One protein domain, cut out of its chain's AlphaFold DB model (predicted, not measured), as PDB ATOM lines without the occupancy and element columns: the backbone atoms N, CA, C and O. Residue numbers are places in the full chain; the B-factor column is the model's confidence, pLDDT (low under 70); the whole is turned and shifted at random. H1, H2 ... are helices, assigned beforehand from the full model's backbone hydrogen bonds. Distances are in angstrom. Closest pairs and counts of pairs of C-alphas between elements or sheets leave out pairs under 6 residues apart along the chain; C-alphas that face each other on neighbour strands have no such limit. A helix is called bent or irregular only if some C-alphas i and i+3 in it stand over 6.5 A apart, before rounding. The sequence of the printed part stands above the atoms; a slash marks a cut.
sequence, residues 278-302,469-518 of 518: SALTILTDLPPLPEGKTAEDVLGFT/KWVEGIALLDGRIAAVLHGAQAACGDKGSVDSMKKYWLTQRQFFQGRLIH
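AT A GLANCE: This is residues 278 to 302 and 469 to 518 of the 518 residues of an uncharacterized protein of Hyphomicrobiales bacterium (UniProt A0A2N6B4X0). A long helical hairpin makes the body of this domain: H2 and H3 are side by side and run opposite ways, joined by a tight turn at one end. The unnamed stretch of residues 278 to 294 passes over one side of this hairpin and leads into the short helix H1, which packs on residues 480 to 487 of H2 and stays apart from H3. The turn region, residues 491 to 496, sticks out at its end of the hairpin. The printed part has 75 residues with three named helices, H1, H2 and H3 in that order, and no named strand; its class is all helix. It is compact, with a radius of gyration of the C-alphas of 12.6 A and spans of 38 by 27 by 19 A.

IN THESE COORDINATES: Start at C-alpha 278, at (-3.430, 0.459, 13.469), and read through residues 278 to 294, 17 residues with no named element. At C-alpha 295, at (-1.057, 9.964, 30.671), you meet H1, residues 295 to 299. After the cut, find C-alpha 470 at (3.246, -9.493, 18.035); from there H2 runs through residues 470 to 492, 29.8 A from first to last C-alpha. H2 has a kink of 25 degrees near residue 482; it is neither bent nor irregular, but only just: C-alphas 478 and 481 are 6.5 A apart. H3 takes residues 496 to 517 over 32.1 A and ends with C-alpha 517 at (4.246, -8.507, 7.790).

HOW THE PARTS SIT: Look first at the helical hairpin of H2 and H3. These two touch, and their closest C-alphas are those of Trp 470 and Phe 512, 5.7 A apart. They run opposite ways at a shallow tilt of 11 degrees, with centres 10.5 A apart. Next go to H1, which touches H2 at residues 480 to 487 alone; the closest C-alphas are those of Ala 295 and Ala 483, 4.9 A apart. H1 and H3 are apart. In the backbones of H1 and H3 every O i to N i+4 pair is within hydrogen-bond range; in H2 it is 17 of 19.

THE WHOLE: The two C-alphas farthest apart are those of Gly 493 and His 518, at 37.8 A; His 518 is the chain's last residue. Between Thr 302 and Lys 469 you come to a cut: residues 303 to 468 are not printed, and the C-alphas of 302 and 469 are 27.2 A apart. The link from H1 to H2 goes across this cut, while the link from H2 to H3, 3 residues, is tight. In the B-factor column the mean pLDDT of the printed part is 87.7, and residues 494 to 495 and residue 518 are under 70.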
ATOM      1  N   SER A 278      -4.378  -0.315  12.659       74.94
ATOM      2  CA  SER A 278      -3.430   0.459  13.469       74.94
ATOM      3  C   SER A 278      -2.086  -0.257  13.645       74.94
ATOM      4  O   SER A 278      -1.038   0.385  13.613       74.94
ATOM      5  N   ALA A 279      -2.071  -1.592  13.727       78.31
ATOM      6  CA  ALA A 279      -0.835  -2.360  13.859       78.31
ATOM      7  C   ALA A 279       0.054  -2.300  12.607       78.31
ATOM      8  O   ALA A 279       1.278  -2.399  12.714       78.31
ATOM      9  N   LEU A 280      -0.553  -2.071  11.439       81.44
ATOM     10  CA  LEU A 280       0.124  -1.955  10.146       81.44
ATOM     11  C   LEU A 280       0.497  -0.515   9.781       81.44
ATOM     12  O   LEU A 280       1.203  -0.302   8.797       81.44
ATOM     13  N   THR A 281       0.059   0.469  10.566       83.69
ATOM     14  CA  THR A 281       0.397   1.875  10.336       83.69
ATOM     15  C   THR A 281       1.856   2.125  10.717       83.69
ATOM     16  O   THR A 281       2.276   1.798  11.826       83.69
ATOM     17  N   ILE A 282       2.643   2.688   9.794       78.88
ATOM     18  CA  ILE A 282       4.017   3.116  10.080       78.88
ATOM     19  C   ILE A 282       3.946   4.410  10.885       78.88
ATOM     20  O   ILE A 282       3.560   5.454  10.364       78.88
ATOM     21  N   LEU A 283       4.329   4.333  12.155       84.31
ATOM     22  CA  LEU A 283       4.479   5.502  13.013       84.31
ATOM     23  C   LEU A 283       5.901   6.052  12.879       84.31
ATOM     24  O   LEU A 283       6.863   5.287  12.804       84.31
ATOM     25  N   THR A 284       6.030   7.377  12.841       83.94
ATOM     26  CA  THR A 284       7.321   8.094  12.867       83.94
ATOM     27  C   THR A 284       7.556   8.829  14.183       83.94
ATOM     28  O   THR A 284       8.669   9.281  14.435       83.94
ATOM     29  N   ASP A 285       6.522   8.938  15.015       86.25
ATOM     30  CA  ASP A 285       6.547   9.562  16.335       86.25
ATOM     31  C   ASP A 285       5.509   8.880  17.244       86.25
ATOM     32  O   ASP A 285       4.748   8.017  16.790       86.25
ATOM     33  N   LEU A 286       5.494   9.245  18.527       88.25
ATOM     34  CA  LEU A 286       4.499   8.782  19.486       88.25
ATOM     35  C   LEU A 286       3.079   9.133  19.021       88.25
ATOM     36  O   LEU A 286       2.835  10.273  18.617       88.25
ATOM     37  N   PRO A 287       2.115   8.205  19.144       89.19
ATOM     38  CA  PRO A 287       0.717   8.546  18.937       89.19
ATOM     39  C   PRO A 287       0.290   9.589  19.983       89.19
ATOM     40  O   PRO A 287       0.699   9.476  21.143       89.19
ATOM     41  N   PRO A 288      -0.504  10.611  19.616       89.19
ATOM     42  CA  PRO A 288      -1.003  11.578  20.587       89.19
ATOM     43  C   PRO A 288      -1.910  10.890  21.614       89.19
ATOM     44  O   PRO A 288      -2.585   9.905  21.302       89.19
ATOM     45  N   LEU A 289      -1.947  11.426  22.836       90.38
ATOM     46  CA  LEU A 289      -2.953  11.019  23.818       90.38
ATOM     47  C   LEU A 289      -4.363  11.386  23.314       90.38
ATOM     48  O   LEU A 289      -4.503  12.340  22.541       90.38
ATOM     49  N   PRO A 290      -5.414  10.666  23.751       91.25
ATOM     50  CA  PRO A 290      -6.788  11.063  23.477       91.25
ATOM     51  C   PRO A 290      -7.048  12.505  23.925       91.25
ATOM     52  O   PRO A 290      -6.510  12.962  24.934       91.25
ATOM     53  N   GLU A 291      -7.884  13.217  23.174       89.25
ATOM     54  CA  GLU A 291      -8.152  14.630  23.426       89.25
ATOM     55  C   GLU A 291      -8.646  14.860  24.866       89.25
ATOM     56  O   GLU A 291      -9.563  14.190  25.347       89.25
ATOM     57  N   GLY A 292      -7.991  15.788  25.572       88.06
ATOM     58  CA  GLY A 292      -8.306  16.134  26.960       88.06
ATOM     59  C   GLY A 292      -7.896  15.100  28.019       88.06
ATOM     60  O   GLY A 292      -8.277  15.267  29.175       88.06
ATOM     61  N   LYS A 293      -7.149  14.046  27.662       91.62
ATOM     62  CA  LYS A 293      -6.665  13.024  28.605       91.62
ATOM     63  C   LYS A 293      -5.186  13.204  28.938       91.62
ATOM     64  O   LYS A 293      -4.362  13.424  28.053       91.62
ATOM     65  N   THR A 294      -4.855  13.060  30.218       91.88
ATOM     66  CA  THR A 294      -3.472  12.942  30.708       91.88
ATOM     67  C   THR A 294      -2.949  11.512  30.534       91.88
ATOM     68  O   THR A 294      -3.706  10.590  30.218       91.88
ATOM     69  N   ALA A 295      -1.644  11.301  30.725       92.00
ATOM     70  CA  ALA A 295      -1.057   9.964  30.671       92.00
ATOM     71  C   ALA A 295      -1.627   9.056  31.774       92.00
ATOM     72  O   ALA A 295      -1.928   7.890  31.529       92.00
ATOM     73  N   GLU A 296      -1.833   9.611  32.964       89.81
ATOM     74  CA  GLU A 296      -2.453   8.956  34.109       89.81
ATOM     75  C   GLU A 296      -3.902   8.559  33.814       89.81
ATOM     76  O   GLU A 296      -4.295   7.439  34.131       89.81
ATOM     77  N   ASP A 297      -4.675   9.415  33.131       90.50
ATOM     78  CA  ASP A 297      -6.045   9.074  32.725       90.50
ATOM     79  C   ASP A 297      -6.085   7.888  31.753       90.50
ATOM     80  O   ASP A 297      -6.998   7.065  31.812       90.50
ATOM     81  N   VAL A 298      -5.111   7.807  30.839       90.69
ATOM     82  CA  VAL A 298      -5.004   6.700  29.876       90.69
ATOM     83  C   VAL A 298      -4.556   5.411  30.562       90.69
ATOM     84  O   VAL A 298      -5.032   4.331  30.210       90.69
ATOM     85  N   LEU A 299      -3.658   5.507  31.544       89.38
ATOM     86  CA  LEU A 299      -3.193   4.359  32.324       89.38
ATOM     87  C   LEU A 299      -4.221   3.895  33.365       89.38
ATOM     88  O   LEU A 299      -4.203   2.727  33.754       89.38
ATOM     89  N   GLY A 300      -5.111   4.785  33.806       88.06
ATOM     90  CA  GLY A 300      -6.077   4.532  34.874       88.06
ATOM     91  C   GLY A 300      -5.458   4.512  36.276       88.06
ATOM     92  O   GLY A 300      -6.115   4.074  37.217       88.06
ATOM     93  N   PHE A 301      -4.203   4.946  36.425       84.88
ATOM     94  CA  PHE A 301      -3.516   5.065  37.712       84.88
ATOM     95  C   PHE A 301      -2.384   6.096  37.646       84.88
ATOM     96  O   PHE A 301      -1.838   6.387  36.579       84.88
ATOM     97  N   THR A 302      -1.988   6.607  38.810       85.88
ATOM     98  CA  THR A 302      -0.825   7.492  38.962       85.88
ATOM     99  C   THR A 302       0.430   6.659  39.255       85.88
ATOM    100  O   THR A 302       0.411   5.851  40.186       85.88
ATOM    101  N   LYS A 469       4.043 -12.895  20.505       92.44
ATOM    102  CA  LYS A 469       2.728 -12.256  20.615       92.44
ATOM    103  C   LYS A 469       2.776 -10.842  20.035       92.44
ATOM    104  O   LYS A 469       2.744  -9.842  20.749       92.44
ATOM    105  N   TRP A 470       2.915 -10.752  18.711       91.94
ATOM    106  CA  TRP A 470       3.246  -9.493  18.035       91.94
ATOM    107  C   TRP A 470       2.131  -8.439  18.094       91.94
ATOM    108  O   TRP A 470       2.410  -7.274  18.367       91.94
ATOM    109  N   VAL A 471       0.870  -8.837  17.889       91.19
ATOM    110  CA  VAL A 471      -0.282  -7.915  17.958       91.19
ATOM    111  C   VAL A 471      -0.429  -7.336  19.369       91.19
ATOM    112  O   VAL A 471      -0.598  -6.131  19.533       91.19
ATOM    113  N   GLU A 472      -0.296  -8.183  20.389       92.44
ATOM    114  CA  GLU A 472      -0.365  -7.781  21.799       92.44
ATOM    115  C   GLU A 472       0.790  -6.842  22.170       92.44
ATOM    116  O   GLU A 472       0.584  -5.857  22.874       92.44
ATOM    117  N   GLY A 473       1.998  -7.093  21.652       93.38
ATOM    118  CA  GLY A 473       3.141  -6.206  21.872       93.38
ATOM    119  C   GLY A 473       2.976  -4.833  21.222       93.38
ATOM    120  O   GLY A 473       3.359  -3.831  21.820       93.38
ATOM    121  N   ILE A 474       2.349  -4.760  20.045       92.31
ATOM    122  CA  ILE A 474       1.978  -3.479  19.432       92.31
ATOM    123  C   ILE A 474       0.927  -2.753  20.264       92.31
ATOM    124  O   ILE A 474       1.084  -1.563  20.512       92.31
ATOM    125  N   ALA A 475      -0.104  -3.452  20.740       91.75
ATOM    126  CA  ALA A 475      -1.111  -2.847  21.609       91.75
ATOM    127  C   ALA A 475      -0.488  -2.300  22.908       91.75
ATOM    128  O   ALA A 475      -0.850  -1.215  23.362       91.75
ATOM    129  N   LEU A 476       0.493  -3.010  23.478       93.00
ATOM    130  CA  LEU A 476       1.248  -2.541  24.640       93.00
ATOM    131  C   LEU A 476       2.093  -1.297  24.318       93.00
ATOM    132  O   LEU A 476       2.112  -0.352  25.107       93.00
ATOM    133  N   LEU A 477       2.771  -1.290  23.164       94.19
ATOM    134  CA  LEU A 477       3.591  -0.171  22.694       94.19
ATOM    135  C   LEU A 477       2.762   1.086  22.425       94.19
ATOM    136  O   LEU A 477       3.119   2.151  22.922       94.19
ATOM    137  N   ASP A 478       1.683   0.964  21.656       92.62
ATOM    138  CA  ASP A 478       0.865   2.096  21.203       92.62
ATOM    139  C   ASP A 478      -0.098   2.592  22.290       92.62
ATOM    140  O   ASP A 478      -0.501   3.751  22.270       92.62
ATOM    141  N   GLY A 479      -0.461   1.726  23.240       90.69
ATOM    142  CA  GLY A 479      -1.288   2.068  24.392       90.69
ATOM    143  C   GLY A 479      -0.444   2.487  25.593       90.69
ATOM    144  O   GLY A 479      -0.105   3.657  25.765       90.69
ATOM    145  N   ARG A 480      -0.112   1.516  26.453       93.81
ATOM    146  CA  ARG A 480       0.497   1.784  27.767       93.81
ATOM    147  C   ARG A 480       1.867   2.442  27.657       93.81
ATOM    148  O   ARG A 480       2.092   3.456  28.306       93.81
ATOM    149  N   ILE A 481       2.780   1.915  26.837       94.31
ATOM    150  CA  ILE A 481       4.145   2.462  26.760       94.31
ATOM    151  C   ILE A 481       4.130   3.870  26.154       94.31
ATOM    152  O   ILE A 481       4.840   4.740  26.651       94.31
ATOM    153  N   ALA A 482       3.308   4.131  25.135       93.88
ATOM    154  CA  ALA A 482       3.151   5.478  24.593       93.88
ATOM    155  C   ALA A 482       2.635   6.462  25.656       93.88
ATOM    156  O   ALA A 482       3.218   7.534  25.820       93.88
ATOM    157  N   ALA A 483       1.616   6.078  26.435       94.50
ATOM    158  CA  ALA A 483       1.123   6.890  27.548       94.50
ATOM    159  C   ALA A 483       2.218   7.162  28.593       94.50
ATOM    160  O   ALA A 483       2.418   8.306  28.994       94.50
ATOM    161  N   VAL A 484       3.001   6.143  28.958       94.44
ATOM    162  CA  VAL A 484       4.147   6.285  29.869       94.44
ATOM    163  C   VAL A 484       5.187   7.272  29.343       94.44
ATOM    164  O   VAL A 484       5.746   8.042  30.121       94.44
ATOM    165  N   LEU A 485       5.452   7.289  28.036       93.31
ATOM    166  CA  LEU A 485       6.412   8.220  27.440       93.31
ATOM    167  C   LEU A 485       5.897   9.659  27.388       93.31
ATOM    168  O   LEU A 485       6.695  10.575  27.574       93.31
ATOM    169  N   HIS A 486       4.590   9.863  27.203       93.06
ATOM    170  CA  HIS A 486       3.971  11.185  27.359       93.06
ATOM    171  C   HIS A 486       4.057  11.680  28.803       93.06
ATOM    172  O   HIS A 486       4.469  12.815  29.031       93.06
ATOM    173  N   GLY A 487       3.766  10.818  29.781       91.62
ATOM    174  CA  GLY A 487       3.927  11.148  31.199       91.62
ATOM    175  C   GLY A 487       5.381  11.460  31.566       91.62
ATOM    176  O   GLY A 487       5.663  12.465  32.213       91.62
ATOM    177  N   ALA A 488       6.331  10.671  31.054       90.19
ATOM    178  CA  ALA A 488       7.757  10.946  31.207       90.19
ATOM    179  C   ALA A 488       8.158  12.283  30.568       90.19
ATOM    180  O   ALA A 488       8.949  13.016  31.151       90.19
ATOM    181  N   GLN A 489       7.624  12.626  29.392       90.00
ATOM    182  CA  GLN A 489       7.895  13.915  28.752       90.00
ATOM    183  C   GLN A 489       7.378  15.083  29.600       90.00
ATOM    184  O   GLN A 489       8.103  16.056  29.796       90.00
ATOM    185  N   ALA A 490       6.166  14.964  30.147       88.50
ATOM    186  CA  ALA A 490       5.589  15.977  31.024       88.50
ATOM    187  C   ALA A 490       6.381  16.134  32.337       88.50
ATOM    188  O   ALA A 490       6.625  17.254  32.775       88.50
ATOM    189  N   ALA A 491       6.824  15.028  32.942       84.94
ATOM    190  CA  ALA A 491       7.509  15.040  34.235       84.94
ATOM    191  C   ALA A 491       9.012  15.367  34.151       84.94
ATOM    192  O   ALA A 491       9.568  15.974  35.062       84.94
ATOM    193  N   CYS A 492       9.698  14.941  33.088       80.81
ATOM    194  CA  CYS A 492      11.145  15.114  32.943       80.81
ATOM    195  C   CYS A 492      11.534  16.416  32.217       80.81
ATOM    196  O   CYS A 492      12.697  16.815  32.310       80.81
ATOM    197  N   GLY A 493      10.610  17.045  31.480       77.50
ATOM    198  CA  GLY A 493      10.913  18.135  30.544       77.50
ATOM    199  C   GLY A 493      11.776  17.680  29.355       77.50
ATOM    200  O   GLY A 493      11.883  16.483  29.076       77.50
ATOM    201  N   ASP A 494      12.454  18.624  28.686       63.09
ATOM    202  CA  ASP A 494      13.316  18.395  27.501       63.09
ATOM    203  C   ASP A 494      14.669  17.719  27.829       63.09
ATOM    204  O   ASP A 494      15.719  18.000  27.244       63.09
ATOM    205  N   LYS A 495      14.688  16.801  28.799       67.56
ATOM    206  CA  LYS A 495      15.879  16.010  29.124       67.56
ATOM    207  C   LYS A 495      16.088  14.957  28.028       67.56
ATOM    208  O   LYS A 495      15.197  14.155  27.747       67.56
ATOM    209  N   GLY A 496      17.306  14.867  27.478       74.38
ATOM    210  CA  GLY A 496      17.668  13.929  26.393       74.38
ATOM    211  C   GLY A 496      17.428  12.434  26.689       74.38
ATOM    212  O   GLY A 496      17.478  11.591  25.786       74.38
ATOM    213  N   SER A 497      17.126  12.082  27.943       76.38
ATOM    214  CA  SER A 497      16.622  10.763  28.325       76.38
ATOM    215  C   SER A 497      15.278  10.428  27.672       76.38
ATOM    216  O   SER A 497      15.101   9.293  27.237       76.38
ATOM    217  N   VAL A 498      14.345  11.383  27.564       83.00
ATOM    218  CA  VAL A 498      13.014  11.141  26.978       83.00
ATOM    219  C   VAL A 498      13.122  10.862  25.484       83.00
ATOM    220  O   VAL A 498      12.574   9.871  25.010       83.00
ATOM    221  N   ASP A 499      13.926  11.638  24.759       85.50
ATOM    222  CA  ASP A 499      14.172  11.416  23.329       85.50
ATOM    223  C   ASP A 499      14.767  10.038  23.049       85.50
ATOM    224  O   ASP A 499      14.407   9.363  22.082       85.50
ATOM    225  N   SER A 500      15.675   9.593  23.916       86.31
ATOM    226  CA  SER A 500      16.277   8.266  23.825       86.31
ATOM    227  C   SER A 500      15.233   7.166  24.065       86.31
ATOM    228  O   SER A 500      15.219   6.171  23.336       86.31
ATOM    229  N   MET A 501      14.312   7.356  25.018       88.50
ATOM    230  CA  MET A 501      13.193   6.435  25.249       88.50
ATOM    231  C   MET A 501      12.217   6.398  24.061       88.50
ATOM    232  O   MET A 501      11.832   5.307  23.641       88.50
ATOM    233  N   LYS A 502      11.885   7.549  23.458       90.44
ATOM    234  CA  LYS A 502      11.051   7.630  22.244       90.44
ATOM    235  C   LYS A 502      11.682   6.914  21.054       90.44
ATOM    236  O   LYS A 502      11.030   6.105  20.400       90.44
ATOM    237  N   LYS A 503      12.976   7.144  20.803       90.19
ATOM    238  CA  LYS A 503      13.730   6.453  19.738       90.19
ATOM    239  C   LYS A 503      13.745   4.942  19.949       90.19
ATOM    240  O   LYS A 503      13.580   4.178  18.996       90.19
ATOM    241  N   TYR A 504      13.930   4.504  21.195       91.69
ATOM    242  CA  TYR A 504      13.899   3.087  21.530       91.69
ATOM    243  C   TYR A 504      12.507   2.485  21.312       91.69
ATOM    244  O   TYR A 504      12.402   1.450  20.657       91.69
ATOM    245  N   TRP A 505      11.447   3.155  21.770       94.00
ATOM    246  CA  TRP A 505      10.060   2.760  21.504       94.00
ATOM    247  C   TRP A 505       9.779   2.629  20.005       94.00
ATOM    248  O   TRP A 505       9.307   1.579  19.575       94.00
ATOM    249  N   LEU A 506      10.167   3.623  19.200       93.06
ATOM    250  CA  LEU A 506       9.969   3.613  17.749       93.06
ATOM    251  C   LEU A 506      10.666   2.412  17.098       93.06
ATOM    252  O   LEU A 506      10.077   1.704  16.283       93.06
ATOM    253  N   THR A 507      11.902   2.132  17.520       92.69
ATOM    254  CA  THR A 507      12.670   0.970  17.052       92.69
ATOM    255  C   THR A 507      11.957  -0.344  17.387       92.69
ATOM    256  O   THR A 507      11.858  -1.235  16.543       92.69
ATOM    257  N   GLN A 508      11.431  -0.478  18.610       93.19
ATOM    258  CA  GLN A 508      10.676  -1.667  19.014       93.19
ATOM    259  C   GLN A 508       9.365  -1.788  18.234       93.19
ATOM    260  O   GLN A 508       9.030  -2.869  17.755       93.19
ATOM    261  N   ARG A 509       8.655  -0.680  18.029       92.38
ATOM    262  CA  ARG A 509       7.404  -0.657  17.272       92.38
ATOM    263  C   ARG A 509       7.591  -1.095  15.824       92.38
ATOM    264  O   ARG A 509       6.824  -1.931  15.345       92.38
ATOM    265  N   GLN A 510       8.643  -0.613  15.168       91.06
ATOM    266  CA  GLN A 510       9.023  -1.036  13.818       91.06
ATOM    267  C   GLN A 510       9.436  -2.512  13.772       91.06
ATOM    268  O   GLN A 510       9.060  -3.227  12.845       91.06
ATOM    269  N   PHE A 511      10.156  -3.001  14.787       91.69
ATOM    270  CA  PHE A 511      10.510  -4.419  14.886       91.69
ATOM    271  C   PHE A 511       9.265  -5.313  14.959       91.69
ATOM    272  O   PHE A 511       9.148  -6.262  14.184       91.69
ATOM    273  N   PHE A 512       8.321  -5.007  15.853       91.25
ATOM    274  CA  PHE A 512       7.076  -5.767  15.990       91.25
ATOM    275  C   PHE A 512       6.224  -5.713  14.714       91.25
ATOM    276  O   PHE A 512       5.695  -6.737  14.287       91.25
ATOM    277  N   GLN A 513       6.148  -4.551  14.061       88.00
ATOM    278  CA  GLN A 513       5.443  -4.389  12.789       88.00
ATOM    279  C   GLN A 513       6.067  -5.236  11.673       88.00
ATOM    280  O   GLN A 513       5.355  -5.946  10.967       88.00
ATOM    281  N   GLY A 514       7.398  -5.235  11.553       87.62
ATOM    282  CA  GLY A 514       8.104  -6.075  10.583       87.62
ATOM    283  C   GLY A 514       7.852  -7.570  10.802       87.62
ATOM    284  O   GLY A 514       7.775  -8.329   9.842       87.62
ATOM    285  N   ARG A 515       7.660  -8.004  12.056       89.00
ATOM    286  CA  ARG A 515       7.298  -9.392  12.389       89.00
ATOM    287  C   ARG A 515       5.844  -9.755  12.093       89.00
ATOM    288  O   ARG A 515       5.560 -10.940  11.998       89.00
ATOM    289  N   LEU A 516       4.943  -8.780  11.968       84.12
ATOM    290  CA  LEU A 516       3.564  -9.034  11.537       84.12
ATOM    291  C   LEU A 516       3.436  -9.190  10.023       84.12
ATOM    292  O   LEU A 516       2.561  -9.914   9.562       84.12
ATOM    293  N   ILE A 517       4.282  -8.497   9.260       77.44
ATOM    294  CA  ILE A 517       4.246  -8.507   7.790       77.44
ATOM    295  C   ILE A 517       4.887  -9.790   7.219       77.44
ATOM    296  O   ILE A 517       4.519 -10.235   6.131       77.44
ATOM    297  N   HIS A 518       5.829 -10.401   7.946       65.44
ATOM    298  CA  HIS A 518       6.583 -11.587   7.515       65.44
ATOM    299  C   HIS A 518       6.070 -12.885   8.125       65.44
ATOM    300  O   HIS A 518       5.854 -13.829   7.319       65.44
TER     301      HIS A 518